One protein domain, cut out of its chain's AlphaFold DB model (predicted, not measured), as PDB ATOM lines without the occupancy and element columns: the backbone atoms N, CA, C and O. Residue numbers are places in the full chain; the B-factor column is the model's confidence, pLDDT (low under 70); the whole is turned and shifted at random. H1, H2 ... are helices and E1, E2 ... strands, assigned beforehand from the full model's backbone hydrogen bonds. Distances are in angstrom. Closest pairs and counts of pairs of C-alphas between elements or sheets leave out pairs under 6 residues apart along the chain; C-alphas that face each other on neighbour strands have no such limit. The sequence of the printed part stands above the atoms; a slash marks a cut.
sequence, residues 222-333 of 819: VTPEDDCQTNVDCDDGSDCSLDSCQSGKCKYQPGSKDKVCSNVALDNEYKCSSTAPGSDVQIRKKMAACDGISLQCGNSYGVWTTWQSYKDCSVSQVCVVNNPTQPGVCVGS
ATOM      1  N   VAL A 222      55.107  16.706  -4.386       40.84
ATOM      2  CA  VAL A 222      54.857  15.912  -5.604       40.84
ATOM      3  C   VAL A 222      53.347  15.720  -5.841       40.84
ATOM      4  O   VAL A 222      52.607  15.331  -4.941       40.84
ATOM      5  N   THR A 223      52.883  16.015  -7.062       42.72
ATOM      6  CA  THR A 223      51.565  15.629  -7.619       42.72
ATOM      7  C   THR A 223      51.700  14.353  -8.473       42.72
ATOM      8  O   THR A 223      52.815  14.017  -8.865       42.72
ATOM      9  N   PRO A 224      50.599  13.638  -8.780       64.69
ATOM     10  CA  PRO A 224      50.605  12.189  -8.921       64.69
ATOM     11  C   PRO A 224      50.929  11.716 -10.338       64.69
ATOM     12  O   PRO A 224      50.336  12.197 -11.298       64.69
ATOM     13  N   GLU A 225      51.823  10.735 -10.432       50.72
ATOM     14  CA  GLU A 225      51.596   9.428 -11.068       50.72
ATOM     15  C   GLU A 225      52.922   8.654 -11.074       50.72
ATOM     16  O   GLU A 225      53.853   8.990 -11.795       50.72
ATOM     17  N   ASP A 226      52.978   7.608 -10.246       53.94
ATOM     18  CA  ASP A 226      53.880   6.453 -10.337       53.94
ATOM     19  C   ASP A 226      55.404   6.645 -10.324       53.94
ATOM     20  O   ASP A 226      56.082   5.621 -10.359       53.94
ATOM     21  N   ASP A 227      55.934   7.865 -10.209       62.19
ATOM     22  CA  ASP A 227      57.374   8.125 -10.089       62.19
ATOM     23  C   ASP A 227      57.753   8.615  -8.677       62.19
ATOM     24  O   ASP A 227      57.728   9.806  -8.374       62.19
ATOM     25  N   CYS A 228      58.122   7.682  -7.799       73.56
ATOM     26  CA  CYS A 228      58.776   7.978  -6.526       73.56
ATOM     27  C   CYS A 228      60.284   8.187  -6.731       73.56
ATOM     28  O   CYS A 228      60.915   7.535  -7.570       73.56
ATOM     29  N   GLN A 229      60.894   9.077  -5.950       78.75
ATOM     30  CA  GLN A 229      62.349   9.272  -5.935       78.75
ATOM     31  C   GLN A 229      62.982   8.682  -4.672       78.75
ATOM     32  O   GLN A 229      64.136   8.249  -4.692       78.75
ATOM     33  N   THR A 230      62.220   8.626  -3.584       79.06
ATOM     34  CA  THR A 230      62.613   8.109  -2.275       79.06
ATOM     35  C   THR A 230      61.473   7.306  -1.650       79.06
ATOM     36  O   THR A 230      60.328   7.385  -2.084       79.06
ATOM     37  N   ASN A 231      61.773   6.521  -0.611       76.69
ATOM     38  CA  ASN A 231      60.753   5.757   0.116       76.69
ATOM     39  C   ASN A 231      59.672   6.651   0.750       76.69
ATOM     40  O   ASN A 231      58.538   6.211   0.873       76.69
ATOM     41  N   VAL A 232      60.009   7.896   1.110       81.31
ATOM     42  CA  VAL A 232      59.074   8.857   1.722       81.31
ATOM     43  C   VAL A 232      57.982   9.276   0.739       81.31
ATOM     44  O   VAL A 232      56.840   9.463   1.140       81.31
ATOM     45  N   ASP A 233      58.297   9.333  -0.558       78.94
ATOM     46  CA  ASP A 233      57.316   9.660  -1.604       78.94
ATOM     47  C   ASP A 233      56.236   8.574  -1.756       78.94
ATOM     48  O   ASP A 233      55.242   8.782  -2.451       78.94
ATOM     49  N   CYS A 234      56.451   7.407  -1.144       80.44
ATOM     50  CA  CYS A 234      55.553   6.265  -1.204       80.44
ATOM     51  C   CYS A 234      54.701   6.067   0.042       80.44
ATOM     52  O   CYS A 234      53.914   5.127   0.013       80.44
ATOM     53  N   ASP A 235      54.844   6.903   1.075       84.00
ATOM     54  CA  ASP A 235      54.076   6.783   2.316       84.00
ATOM     55  C   ASP A 235      52.567   6.862   2.027       84.00
ATOM     56  O   ASP A 235      52.045   7.912   1.635       84.00
ATOM     57  N   ASP A 236      51.861   5.741   2.173       79.31
ATOM     58  CA  ASP A 236      50.405   5.672   2.003       79.31
ATOM     59  C   ASP A 236      49.633   6.042   3.281       79.31
ATOM     60  O   ASP A 236      48.395   5.995   3.300       79.31
ATOM     61  N   GLY A 237      50.344   6.435   4.342       81.25
ATOM     62  CA  GLY A 237      49.781   6.748   5.648       81.25
ATOM     63  C   GLY A 237      49.259   5.519   6.396       81.25
ATOM     64  O   GLY A 237      48.579   5.679   7.416       81.25
ATOM     65  N   SER A 238      49.527   4.301   5.909       84.38
ATOM     66  CA  SER A 238      49.190   3.063   6.603       84.38
ATOM     67  C   SER A 238      50.316   2.668   7.547       84.38
ATOM     68  O   SER A 238      51.441   2.380   7.160       84.38
ATOM     69  N   ASP A 239      49.992   2.507   8.826       85.81
ATOM     70  CA  ASP A 239      50.949   1.950   9.782       85.81
ATOM     71  C   ASP A 239      51.342   0.492   9.482       85.81
ATOM     72  O   ASP A 239      52.346   0.016  10.025       85.81
ATOM     73  N   CYS A 240      50.564  -0.205   8.641       87.69
ATOM     74  CA  CYS A 240      50.755  -1.608   8.265       87.69
ATOM     75  C   CYS A 240      51.365  -1.821   6.884       87.69
ATOM     76  O   CYS A 240      51.332  -2.945   6.373       87.69
ATOM     77  N   SER A 241      51.959  -0.790   6.306       88.50
ATOM     78  CA  SER A 241      52.779  -0.888   5.111       88.50
ATOM     79  C   SER A 241      54.237  -0.520   5.441       88.50
ATOM     80  O   SER A 241      54.556   0.189   6.396       88.50
ATOM     81  N   LEU A 242      55.160  -1.128   4.705       86.25
ATOM     82  CA  LEU A 242      56.545  -0.716   4.567       86.25
ATOM     83  C   LEU A 242      56.682  -0.192   3.149       86.25
ATOM     84  O   LEU A 242      56.692  -0.969   2.185       86.25
ATOM     85  N   ASP A 243      56.808   1.122   3.058       88.00
ATOM     86  CA  ASP A 243      56.733   1.819   1.788       88.00
ATOM     87  C   ASP A 243      58.131   2.024   1.245       88.00
ATOM     88  O   ASP A 243      59.025   2.574   1.891       88.00
ATOM     89  N   SER A 244      58.357   1.476   0.056       87.75
ATOM     90  CA  SER A 244      59.658   1.536  -0.588       87.75
ATOM     91  C   SER A 244      59.533   1.955  -2.036       87.75
ATOM     92  O   SER A 244      58.712   1.437  -2.791       87.75
ATOM     93  N   CYS A 245      60.404   2.866  -2.442       83.44
ATOM     94  CA  CYS A 245      60.534   3.258  -3.823       83.44
ATOM     95  C   CYS A 245      61.521   2.329  -4.530       83.44
ATOM     96  O   CYS A 245      62.720   2.332  -4.242       83.44
ATOM     97  N   GLN A 246      61.033   1.512  -5.463       85.56
ATOM     98  CA  GLN A 246      61.869   0.595  -6.237       85.56
ATOM     99  C   GLN A 246      61.705   0.846  -7.733       85.56
ATOM    100  O   GLN A 246      60.638   0.631  -8.304       85.56
ATOM    101  N   SER A 247      62.805   1.235  -8.383       81.88
ATOM    102  CA  SER A 247      62.861   1.532  -9.823       81.88
ATOM    103  C   SER A 247      61.870   2.615 -10.255       81.88
ATOM    104  O   SER A 247      61.205   2.471 -11.278       81.88
ATOM    105  N   GLY A 248      61.758   3.671  -9.451       81.00
ATOM    106  CA  GLY A 248      60.823   4.760  -9.691       81.00
ATOM    107  C   GLY A 248      59.393   4.448  -9.274       81.00
ATOM    108  O   GLY A 248      58.603   5.358  -9.263       81.00
ATOM    109  N   LYS A 249      59.030   3.224  -8.861       80.81
ATOM    110  CA  LYS A 249      57.644   2.895  -8.479       80.81
ATOM    111  C   LYS A 249      57.493   2.544  -7.009       80.81
ATOM    112  O   LYS A 249      58.347   1.853  -6.443       80.81
ATOM    113  N   CYS A 250      56.371   2.942  -6.418       82.69
ATOM    114  CA  CYS A 250      56.046   2.576  -5.049       82.69
ATOM    115  C   CYS A 250      55.727   1.090  -4.923       82.69
ATOM    116  O   CYS A 250      54.937   0.517  -5.680       82.69
ATOM    117  N   LYS A 251      56.380   0.457  -3.952       85.81
ATOM    118  CA  LYS A 251      56.117  -0.905  -3.515       85.81
ATOM    119  C   LYS A 251      55.801  -0.909  -2.031       85.81
ATOM    120  O   LYS A 251      56.651  -0.563  -1.215       85.81
ATOM    121  N   TYR A 252      54.611  -1.412  -1.742       87.00
ATOM    122  CA  TYR A 252      54.058  -1.607  -0.413       87.00
ATOM    123  C   TYR A 252      54.335  -3.046   0.029       87.00
ATOM    124  O   TYR A 252      53.897  -3.997  -0.629       87.00
ATOM    125  N   GLN A 253      55.097  -3.226   1.106       86.25
ATOM    126  CA  GLN A 253      55.233  -4.522   1.780       86.25
ATOM    127  C   GLN A 253      54.460  -4.512   3.100       86.25
ATOM    128  O   GLN A 253      54.287  -3.448   3.672       86.25
ATOM    129  N   PRO A 254      53.979  -5.653   3.613       88.75
ATOM    130  CA  PRO A 254      53.326  -5.682   4.917       88.75
ATOM    131  C   PRO A 254      54.247  -5.178   6.032       88.75
ATOM    132  O   PRO A 254      55.422  -5.551   6.099       88.75
ATOM    133  N   GLY A 255      53.691  -4.344   6.908       84.56
ATOM    134  CA  GLY A 255      54.332  -3.843   8.118       84.56
ATOM    135  C   GLY A 255      54.719  -4.963   9.083       84.56
ATOM    136  O   GLY A 255      54.221  -6.087   9.002       84.56
ATOM    137  N   SER A 256      55.606  -4.665  10.033       87.38
ATOM    138  CA  SER A 256      56.004  -5.632  11.059       87.38
ATOM    139  C   SER A 256      54.794  -6.110  11.859       87.38
ATOM    140  O   SER A 256      54.018  -5.299  12.372       87.38
ATOM    141  N   LYS A 257      54.670  -7.433  12.004       88.12
ATOM    142  CA  LYS A 257      53.652  -8.053  12.852       88.12
ATOM    143  C   LYS A 257      53.672  -7.431  14.255       88.12
ATOM    144  O   LYS A 257      54.745  -7.142  14.776       88.12
ATOM    145  N   ASP A 258      52.491  -7.241  14.835       89.81
ATOM    146  CA  ASP A 258      52.246  -6.677  16.172       89.81
ATOM    147  C   ASP A 258      52.417  -5.155  16.314       89.81
ATOM    148  O   ASP A 258      52.143  -4.611  17.387       89.81
ATOM    149  N   LYS A 259      52.779  -4.432  15.244       90.31
ATOM    150  CA  LYS A 259      52.735  -2.962  15.253       90.31
ATOM    151  C   LYS A 259      51.279  -2.498  15.380       90.31
ATOM    152  O   LYS A 259      50.444  -2.837  14.541       90.31
ATOM    153  N   VAL A 260      50.970  -1.747  16.436       89.06
ATOM    154  CA  VAL A 260      49.641  -1.152  16.646       89.06
ATOM    155  C   VAL A 260      49.394  -0.106  15.562       89.06
ATOM    156  O   VAL A 260      50.236   0.760  15.348       89.06
ATOM    157  N   CYS A 261      48.252  -0.205  14.886       88.56
ATOM    158  CA  CYS A 261      47.907   0.610  13.715       88.56
ATOM    159  C   CYS A 261      46.583   1.372  13.878       88.56
ATOM    160  O   CYS A 261      46.102   2.015  12.948       88.56
ATOM    161  N   SER A 262      45.950   1.275  15.050       86.12
ATOM    162  CA  SER A 262      44.730   2.004  15.382       86.12
ATOM    163  C   SER A 262      44.640   2.260  16.879       86.12
ATOM    164  O   SER A 262      45.039   1.426  17.690       86.12
ATOM    165  N   ASN A 263      44.031   3.390  17.241       84.81
ATOM    166  CA  ASN A 263      43.689   3.737  18.622       84.81
ATOM    167  C   ASN A 263      42.330   3.160  19.068       84.81
ATOM    168  O   ASN A 263      41.877   3.430  20.182       84.81
ATOM    169  N   VAL A 264      41.662   2.378  18.214       81.38
ATOM    170  CA  VAL A 264      40.388   1.726  18.534       81.38
ATOM    171  C   VAL A 264      40.654   0.375  19.199       81.38
ATOM    172  O   VAL A 264      41.304  -0.501  18.625       81.38
ATOM    173  N   ALA A 265      40.125   0.199  20.410       89.00
ATOM    174  CA  ALA A 265      40.136  -1.084  21.099       89.00
ATOM    175  C   ALA A 265      39.127  -2.043  20.448       89.00
ATOM    176  O   ALA A 265      37.943  -1.729  20.335       89.00
ATOM    177  N   LEU A 266      39.608  -3.209  20.029       90.25
ATOM    178  CA  LEU A 266      38.818  -4.321  19.503       90.25
ATOM    179  C   LEU A 266      38.154  -5.132  20.621       90.25
ATOM    180  O   LEU A 266      37.102  -5.723  20.401       90.25
ATOM    181  N   ASP A 267      38.784  -5.185  21.797       93.69
ATOM    182  CA  ASP A 267      38.292  -5.906  22.971       93.69
ATOM    183  C   ASP A 267      38.906  -5.329  24.258       93.69
ATOM    184  O   ASP A 267      39.933  -4.641  24.206       93.69
ATOM    185  N   ASN A 268      38.299  -5.619  25.408       94.75
ATOM    186  CA  ASN A 268      38.797  -5.223  26.724       94.75
ATOM    187  C   ASN A 268      38.896  -6.440  27.639       94.75
ATOM    188  O   ASN A 268      38.016  -7.297  27.646       94.75
ATOM    189  N   GLU A 269      39.938  -6.464  28.463       96.81
ATOM    190  CA  GLU A 269      40.103  -7.463  29.508       96.81
ATOM    191  C   GLU A 269      40.326  -6.775  30.852       96.81
ATOM    192  O   GLU A 269      41.094  -5.814  30.934       96.81
ATOM    193  N   TYR A 270      39.670  -7.276  31.893       97.00
ATOM    194  CA  TYR A 270      39.726  -6.774  33.258       97.00
ATOM    195  C   TYR A 270      40.308  -7.833  34.195       97.00
ATOM    196  O   TYR A 270      40.078  -9.031  34.021       97.00
ATOM    197  N   LYS A 271      41.045  -7.387  35.213       95.44
ATOM    198  CA  LYS A 271      41.487  -8.214  36.347       95.44
ATOM    199  C   LYS A 271      41.665  -7.341  37.587       95.44
ATOM    200  O   LYS A 271      41.694  -6.123  37.473       95.44
ATOM    201  N   CYS A 272      41.851  -7.951  38.745       95.38
ATOM    202  CA  CYS A 272      42.337  -7.239  39.925       95.38
ATOM    203  C   CYS A 272      43.867  -7.248  39.954       95.38
ATOM    204  O   CYS A 272      44.483  -8.236  39.538       95.38
ATOM    205  N   SER A 273      44.488  -6.169  40.430       93.56
ATOM    206  CA  SER A 273      45.940  -6.146  40.648       93.56
ATOM    207  C   SER A 273      46.373  -7.130  41.736       93.56
ATOM    208  O   SER A 273      47.405  -7.785  41.586       93.56
ATOM    209  N   SER A 274      45.550  -7.302  42.775       90.12
ATOM    210  CA  SER A 274      45.642  -8.380  43.761       90.12
ATOM    211  C   SER A 274      44.269  -8.680  44.388       90.12
ATOM    212  O   SER A 274      43.287  -7.991  44.112       90.12
ATOM    213  N   THR A 275      44.184  -9.726  45.212       83.50
ATOM    214  CA  THR A 275      42.981 -10.061  45.997       83.50
ATOM    215  C   THR A 275      42.964  -9.409  47.383       83.50
ATOM    216  O   THR A 275      42.036  -9.648  48.149       83.50
ATOM    217  N   ALA A 276      43.987  -8.628  47.743       82.94
ATOM    218  CA  ALA A 276      44.037  -7.924  49.019       82.94
ATOM    219  C   ALA A 276      43.124  -6.677  49.011       82.94
ATOM    220  O   ALA A 276      42.931  -6.069  47.949       82.94
ATOM    221  N   PRO A 277      42.588  -6.257  50.171       84.12
ATOM    222  CA  PRO A 277      41.918  -4.966  50.300       84.12
ATOM    223  C   PRO A 277      42.804  -3.808  49.809       84.12
ATOM    224  O   PRO A 277      44.022  -3.843  49.975       84.12
ATOM    225  N   GLY A 278      42.206  -2.802  49.167       83.94
ATOM    226  CA  GLY A 278      42.931  -1.674  48.563       83.94
ATOM    227  C   GLY A 278      43.496  -1.925  47.159       83.94
ATOM    228  O   GLY A 278      44.144  -1.046  46.599       83.94
ATOM    229  N   SER A 279      43.258  -3.100  46.566       89.75
ATOM    230  CA  SER A 279      43.719  -3.412  45.202       89.75
ATOM    231  C   SER A 279      42.866  -2.737  44.128       89.75
ATOM    232  O   SER A 279      41.642  -2.716  44.221       89.75
ATOM    233  N   ASP A 280      43.497  -2.253  43.062       91.88
ATOM    234  CA  ASP A 280      42.831  -1.664  41.902       91.88
ATOM    235  C   ASP A 280      42.294  -2.711  40.908       91.88
ATOM    236  O   ASP A 280      42.884  -3.767  40.653       91.88
ATOM    237  N   VAL A 281      41.156  -2.385  40.296       95.06
ATOM    238  CA  VAL A 281      40.694  -3.006  39.054       95.06
ATOM    239  C   VAL A 281      41.621  -2.520  37.945       95.06
ATOM    240  O   VAL A 281      41.731  -1.319  37.713       95.06
ATOM    241  N   GLN A 282      42.244  -3.442  37.221       96.56
ATOM    242  CA  GLN A 282      43.078  -3.172  36.055       96.56
ATOM    243  C   GLN A 282      42.337  -3.505  34.760       96.56
ATOM    244  O   GLN A 282      41.519  -4.425  34.712       96.56
ATOM    245  N   ILE A 283      42.670  -2.785  33.691       96.62
ATOM    246  CA  ILE A 283      42.200  -3.015  32.324       96.62
ATOM    247  C   ILE A 283      43.392  -3.143  31.371       96.62
ATOM    248  O   ILE A 283      44.396  -2.442  31.509       96.62
ATOM    249  N   ARG A 284      43.277  -4.006  30.366       95.88
ATOM    250  CA  ARG A 284      44.078  -3.920  29.139       95.88
ATOM    251  C   ARG A 284      43.164  -3.960  27.925       95.88
ATOM    252  O   ARG A 284      42.094  -4.566  27.964       95.88
ATOM    253  N   LYS A 285      43.579  -3.304  26.848       95.12
ATOM    254  CA  LYS A 285      42.795  -3.181  25.615       95.12
ATOM    255  C   LYS A 285      43.470  -3.971  24.506       95.12
ATOM    256  O   LYS A 285      44.695  -3.957  24.401       95.12
ATOM    257  N   LYS A 286      42.701  -4.667  23.675       95.00
ATOM    258  CA  LYS A 286      43.215  -5.310  22.465       95.00
ATOM    259  C   LYS A 286      43.158  -4.295  21.338       95.00
ATOM    260  O   LYS A 286      42.074  -3.985  20.863       95.00
ATOM    261  N   MET A 287      44.292  -3.754  20.923       92.25
ATOM    262  CA  MET A 287      44.353  -2.741  19.866       92.25
ATOM    263  C   MET A 287      44.519  -3.425  18.513       92.25
ATOM    264  O   MET A 287      45.222  -4.434  18.434       92.25
ATOM    265  N   ALA A 288      43.900  -2.895  17.456       92.19
ATOM    266  CA  ALA A 288      44.143  -3.416  16.113       92.19
ATOM    267  C   ALA A 288      45.626  -3.249  15.747       92.19
ATOM    268  O   ALA A 288      46.232  -2.200  15.996       92.19
ATOM    269  N   ALA A 289      46.210  -4.306  15.192       90.38
ATOM    270  CA  ALA A 289      47.631  -4.370  14.884       90.38
ATOM    271  C   ALA A 289      47.864  -5.019  13.518       90.38
ATOM    272  O   ALA A 289      47.005  -5.728  12.992       90.38
ATOM    273  N   CYS A 290      49.048  -4.802  12.960       91.31
ATOM    274  CA  CYS A 290      49.458  -5.427  11.711       91.31
ATOM    275  C   CYS A 290      49.700  -6.927  11.927       91.31
ATOM    276  O   CYS A 290      50.359  -7.334  12.887       91.31
ATOM    277  N   ASP A 291      49.189  -7.765  11.028       90.12
ATOM    278  CA  ASP A 291      49.334  -9.226  11.094       90.12
ATOM    279  C   ASP A 291      50.660  -9.729  10.479       90.12
ATOM    280  O   ASP A 291      51.009 -10.905  10.625       90.12
ATOM    281  N   GLY A 292      51.413  -8.837   9.823       88.19
ATOM    282  CA  GLY A 292      52.657  -9.136   9.115       88.19
ATOM    283  C   GLY A 292      52.475  -9.653   7.685       88.19
ATOM    284  O   GLY A 292      53.455 -10.081   7.075       88.19
ATOM    285  N   ILE A 293      51.245  -9.671   7.160       86.81
ATOM    286  CA  ILE A 293      50.906 -10.242   5.843       86.81
ATOM    287  C   ILE A 293      49.999  -9.299   5.034       86.81
ATOM    288  O   ILE A 293      50.143  -9.195   3.817       86.81
ATOM    289  N   SER A 294      49.070  -8.611   5.693       86.25
ATOM    290  CA  SER A 294      48.161  -7.621   5.123       86.25
ATOM    291  C   SER A 294      48.785  -6.223   5.131       86.25
ATOM    292  O   SER A 294      49.463  -5.839   6.079       86.25
ATOM    293  N   LEU A 295      48.490  -5.444   4.086       86.00
ATOM    294  CA  LEU A 295      48.820  -4.011   4.006       86.00
ATOM    295  C   LEU A 295      47.841  -3.131   4.803       86.00
ATOM    296  O   LEU A 295      48.085  -1.947   5.016       86.00
ATOM    297  N   GLN A 296      46.708  -3.700   5.225       84.50
ATOM    298  CA  GLN A 296      45.664  -2.995   5.963       84.50
ATOM    299  C   GLN A 296      45.637  -3.417   7.427       84.50
ATOM    300  O   GLN A 296      45.746  -4.605   7.740       84.50
ATOM    301  N   CYS A 297      45.396  -2.434   8.296       84.00
ATOM    302  CA  CYS A 297      45.092  -2.630   9.708       84.00
ATOM    303  C   CYS A 297      43.782  -3.426   9.846       84.00
ATOM    304  O   CYS A 297      42.681  -2.887   9.711       84.00
ATOM    305  N   GLY A 298      43.893  -4.742  10.025       76.31
ATOM    306  CA  GLY A 298      42.742  -5.633  10.086       76.31
ATOM    307  C   GLY A 298      42.110  -5.644  11.476       76.31
ATOM    308  O   GLY A 298      42.770  -5.978  12.451       76.31
ATOM    309  N   ASN A 299      40.797  -5.409  11.570       83.00
ATOM    310  CA  ASN A 299      40.044  -5.545  12.831       83.00
ATOM    311  C   ASN A 299      39.981  -6.995  13.363       83.00
ATOM    312  O   ASN A 299      39.443  -7.243  14.439       83.00
ATOM    313  N   SER A 300      40.486  -7.970  12.603       83.06
ATOM    314  CA  SER A 300      40.561  -9.383  12.983       83.06
ATOM    315  C   SER A 300      41.827  -9.737  13.771       83.06
ATOM    316  O   SER A 300      41.834 -10.762  14.458       83.06
ATOM    317  N   TYR A 301      42.881  -8.914  13.702       89.12
ATOM    318  CA  TYR A 301      44.139  -9.119  14.418       89.12
ATOM    319  C   TYR A 301      44.406  -7.960  15.378       89.12
ATOM    320  O   TYR A 301      44.249  -6.793  15.034       89.12
ATOM    321  N   GLY A 302      44.812  -8.276  16.606       90.31
ATOM    322  CA  GLY A 302      45.097  -7.242  17.588       90.31
ATOM    323  C   GLY A 302      46.003  -7.711  18.706       90.31
ATOM    324  O   GLY A 302      46.005  -8.894  19.063       90.31
ATOM    325  N   VAL A 303      46.744  -6.759  19.258       92.69
ATOM    326  CA  VAL A 303      47.725  -6.957  20.324       92.69
ATOM    327  C   VAL A 303      47.184  -6.345  21.605       92.69
ATOM    328  O   VAL A 303      46.622  -5.251  21.607       92.69
ATOM    329  N   TRP A 304      47.332  -7.072  22.706       95.38
ATOM    330  CA  TRP A 304      46.950  -6.582  24.023       95.38
ATOM    331  C   TRP A 304      47.947  -5.536  24.524       95.38
ATOM    332  O   TRP A 304      49.154  -5.778  24.516       95.38
ATOM    333  N   THR A 305      47.445  -4.401  25.010       94.12
ATOM    334  CA  THR A 305      48.264  -3.428  25.740       94.12
ATOM    335  C   THR A 305      48.753  -4.008  27.068       94.12
ATOM    336  O   THR A 305      48.280  -5.042  27.552       94.12
ATOM    337  N   THR A 306      49.679  -3.298  27.709       93.88
ATOM    338  CA  THR A 306      49.978  -3.521  29.123       93.88
ATOM    339  C   THR A 306      48.745  -3.229  29.981       93.88
ATOM    340  O   THR A 306      47.871  -2.450  29.595       93.88
ATOM    341  N   TRP A 307      48.682  -3.871  31.147       95.62
ATOM    342  CA  TRP A 307      47.666  -3.587  32.158       95.62
ATOM    343  C   TRP A 307      47.825  -2.159  32.689       95.62
ATOM    344  O   TRP A 307      48.945  -1.704  32.914       95.62
ATOM    345  N   GLN A 308      46.706  -1.466  32.869       94.25
ATOM    346  CA  GLN A 308      46.616  -0.119  33.429       94.25
ATOM    347  C   GLN A 308      45.528  -0.095  34.503       94.25
ATOM    348  O   GLN A 308      44.532  -0.807  34.372       94.25
ATOM    349  N   SER A 309      45.691   0.721  35.541       92.38
ATOM    350  CA  SER A 309      44.661   0.917  36.564       92.38
ATOM    351  C   SER A 309      43.407   1.540  35.942       92.38
ATOM    352  O   SER A 309      43.479   2.520  35.200       92.38
ATOM    353  N   TYR A 310      42.256   0.926  36.207       93.62
ATOM    354  CA  TYR A 310      40.932   1.360  35.756       93.62
ATOM    355  C   TYR A 310      40.138   2.002  36.896       93.62
ATOM    356  O   TYR A 310      39.468   3.012  36.681       93.62
ATOM    357  N   LYS A 311      40.199   1.413  38.097       92.25
ATOM    358  CA  LYS A 311      39.506   1.905  39.291       92.25
ATOM    359  C   LYS A 311      40.209   1.438  40.562       92.25
ATOM    360  O   LYS A 311      40.371   0.237  40.744       92.25
ATOM    361  N   ASP A 312      40.505   2.365  41.463       91.69
ATOM    362  CA  ASP A 312      41.114   2.056  42.758       91.69
ATOM    363  C   ASP A 312      40.032   1.713  43.793       91.69
ATOM    364  O   ASP A 312      39.038   2.434  43.930       91.69
ATOM    365  N   CYS A 313      40.199   0.597  44.507       89.12
ATOM    366  CA  CYS A 313      39.341   0.245  45.639       89.12
ATOM    367  C   CYS A 313      39.904   0.856  46.929       89.12
ATOM    368  O   CYS A 313      41.120   0.955  47.088       89.12
ATOM    369  N   SER A 314      39.040   1.273  47.864       85.56
ATOM    370  CA  SER A 314      39.517   1.763  49.165       85.56
ATOM    371  C   SER A 314      40.225   0.650  49.945       85.56
ATOM    372  O   SER A 314      40.001  -0.533  49.701       85.56
ATOM    373  N   VAL A 315      41.030   1.012  50.947       81.12
ATOM    374  CA  VAL A 315      41.695   0.046  51.850       81.12
ATOM    375  C   VAL A 315      40.722  -0.902  52.571       81.12
ATOM    376  O   VAL A 315      41.117  -1.963  53.029       81.12
ATOM    377  N   SER A 316      39.440  -0.539  52.644       76.88
ATOM    378  CA  SER A 316      38.351  -1.353  53.199       76.88
ATOM    379  C   SER A 316      37.591  -2.180  52.154       76.88
ATOM    380  O   SER A 316      36.607  -2.837  52.492       76.88
ATOM    381  N   GLN A 317      38.003  -2.135  50.885       82.94
ATOM    382  CA  GLN A 317      37.332  -2.786  49.767       82.94
ATOM    383  C   GLN A 317      38.264  -3.743  49.026       82.94
ATOM    384  O   GLN A 317      39.429  -3.441  48.780       82.94
ATOM    385  N   VAL A 318      37.724  -4.883  48.608       84.38
ATOM    386  CA  VAL A 318      38.400  -5.883  47.782       84.38
ATOM    387  C   VAL A 318      37.916  -5.747  46.339       84.38
ATOM    388  O   VAL A 318      36.722  -5.589  46.075       84.38
ATOM    389  N   CYS A 319      38.849  -5.803  45.390       90.56
ATOM    390  CA  CYS A 319      38.523  -5.869  43.971       90.56
ATOM    391  C   CYS A 319      37.979  -7.258  43.612       90.56
ATOM    392  O   CYS A 319      38.587  -8.277  43.943       90.56
ATOM    393  N   VAL A 320      36.870  -7.302  42.871       90.56
ATOM    394  CA  VAL A 320      36.298  -8.538  42.321       90.56
ATOM    395  C   VAL A 320      36.021  -8.368  40.827       90.56
ATOM    396  O   VAL A 320      35.251  -7.500  40.413       90.56
ATOM    397  N   VAL A 321      36.618  -9.239  40.007       93.56
ATOM    398  CA  VAL A 321      36.329  -9.376  38.570       93.56
ATOM    399  C   VAL A 321      35.784 -10.780  38.319       93.56
ATOM    400  O   VAL A 321      36.540 -11.743  38.238       93.56
ATOM    401  N   ASN A 322      34.462 -10.899  38.186       89.19
ATOM    402  CA  ASN A 322      33.793 -12.190  37.949       89.19
ATOM    403  C   ASN A 322      33.824 -12.624  36.477       89.19
ATOM    404  O   ASN A 322      33.707 -13.807  36.165       89.19
ATOM    405  N   ASN A 323      33.959 -11.667  35.559       90.44
ATOM    406  CA  ASN A 323      34.047 -11.910  34.128       90.44
ATOM    407  C   ASN A 323      35.114 -10.973  33.546       90.44
ATOM    408  O   ASN A 323      34.935  -9.759  33.632       90.44
ATOM    409  N   PRO A 324      36.184 -11.492  32.919       92.06
ATOM    410  CA  PRO A 324      37.267 -10.667  32.396       92.06
ATOM    411  C   PRO A 324      36.836  -9.719  31.272       92.06
ATOM    412  O   PRO A 324      37.587  -8.818  30.948       92.06
ATOM    413  N   THR A 325      35.644  -9.859  30.689       91.94
ATOM    414  CA  THR A 325      35.119  -8.918  29.674       91.94
ATOM    415  C   THR A 325      34.269  -7.785  30.267       91.94
ATOM    416  O   THR A 325      33.836  -6.889  29.543       91.94
ATOM    417  N   GLN A 326      34.019  -7.801  31.582       89.94
ATOM    418  CA  GLN A 326      33.219  -6.799  32.292       89.94
ATOM    419  C   GLN A 326      34.064  -6.064  33.344       89.94
ATOM    420  O   GLN A 326      34.921  -6.689  33.971       89.94
ATOM    421  N   PRO A 327      33.821  -4.758  33.579       90.06
ATOM    422  CA  PRO A 327      34.521  -4.018  34.622       90.06
ATOM    423  C   PRO A 327      34.372  -4.668  36.000       90.06
ATOM    424  O   PRO A 327      33.269  -5.040  36.403       90.06
ATOM    425  N   GLY A 328      35.484  -4.774  36.731       87.44
ATOM    426  CA  GLY A 328      35.485  -5.212  38.126       87.44
ATOM    427  C   GLY A 328      34.768  -4.240  39.058       87.44
ATOM    428  O   GLY A 328      34.647  -3.045  38.771       87.44
ATOM    429  N   VAL A 329      34.318  -4.756  40.199       90.44
ATOM    430  CA  VAL A 329      33.665  -3.982  41.261       90.44
ATOM    431  C   VAL A 329      34.495  -4.019  42.541       90.44
ATOM    432  O   VAL A 329      35.129  -5.023  42.849       90.44
ATOM    433  N   CYS A 330      34.476  -2.914  43.287       88.62
ATOM    434  CA  CYS A 330      35.033  -2.842  44.634       88.62
ATOM    435  C   CYS A 330      33.919  -3.194  45.620       88.62
ATOM    436  O   CYS A 330      32.915  -2.481  45.682       88.62
ATOM    437  N   VAL A 331      34.077  -4.296  46.345       83.38
ATOM    438  CA  VAL A 331      33.132  -4.753  47.378       83.38
ATOM    439  C   VAL A 331      33.765  -4.580  48.751       83.38
ATOM    440  O   VAL A 331      34.986  -4.545  48.842       83.38
ATOM    441  N   GLY A 332      32.974  -4.430  49.815       76.31
ATOM    442  CA  GLY A 332      33.520  -4.372  51.176       76.31
ATOM    443  C   GLY A 332      34.369  -5.608  51.487       76.31
ATOM    444  O   GLY A 332      34.075  -6.696  50.988       76.31
ATOM    445  N   SER A 333      35.445  -5.432  52.258       65.12
ATOM    446  CA  SER A 333      36.204  -6.557  52.804       65.12
ATOM    447  C   SER A 333      35.253  -7.475  53.579       65.12
ATOM    448  O   SER A 333      34.419  -6.951  54.314       65.12
TER     449      SER A 333
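This is residues 222 to 333 of the 819 residues of an uncharacterized protein of Myxococcales bacterium (UniProt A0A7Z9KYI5). The model is a long, thin rod of three pieces in a row: the two-strand hairpin E1 and E2 with the short helix H1 beside it at one end, a strongly twisted ribbon of the long strands E3 and E4 along the middle, and the small hairpin E7 and E8 at the other end. The short strands E5 and E6 lie next to different parts of E4. The printed part has 112 residues, with one named helix and then eight named strands along the chain; it is mostly strand, though under half of the residues are in named elements. It is extended, with a radius of gyration of the C-alphas of 21.3 A and spans of 68 by 22 by 18 A.

Start with H1, residues 231 to 234, which is too short for an O i to N i+4 pair; its one O i to N i+3 pair is within hydrogen-bond range. Its closest C-alpha pair to E1, residues 241 to 246, is Asn 231 and Ser 244, 4.4 A apart. E1 and E2, residues 249 to 254, form an antiparallel hairpin; look at N 244 and O 251, 2.9 A apart. Next comes E3, residues 260 to 272, which bends by 86 degrees at residue 263. It forms a hairpin with E4, residues 281 to 289, where N 284 and O 269 are 2.9 A apart. E5, residues 302 to 304, completes a meander, E3 E4 E5, each strand the antiparallel neighbour of the one before; E4 and E5 are a hairpin, with N 287 and O 303 at 2.9 A. E6, residues 308 to 311, is antiparallel to E4, with N 283 and O 308 at 2.8 A. In this branched sheet E3 lies on one side of E4, and E5 and E6 on the other side. Last, E7, residues 317 to 320, and E8, residues 329 to 332, form an antiparallel hairpin, with N 318 and O 331 at 2.8 A. The closest C-alphas of E3 and E7 are those of Cys 272 and Cys 319, 5.7 A apart, while E2 and E3 are apart.

Find C-alpha 231 at (60.753, 5.757, 0.116), where H1 begins. E1 measures 14.6 A from first to last C-alpha and E2 16.5 A. From C-alpha 260 at (49.641, -1.152, 16.646), E3 runs 25.1 A; E4 then runs 25.2 A. E8 ends at C-alpha 332, at (33.520, -4.372, 51.176).

The two C-alphas farthest apart, Ser 247 and Ser 333, are 68.5 A apart. The printed part has no cut. The link from E4 to E5, residues 290 to 301, is long. Look for pLDDT under 70 at residues 222 to 227 and 333.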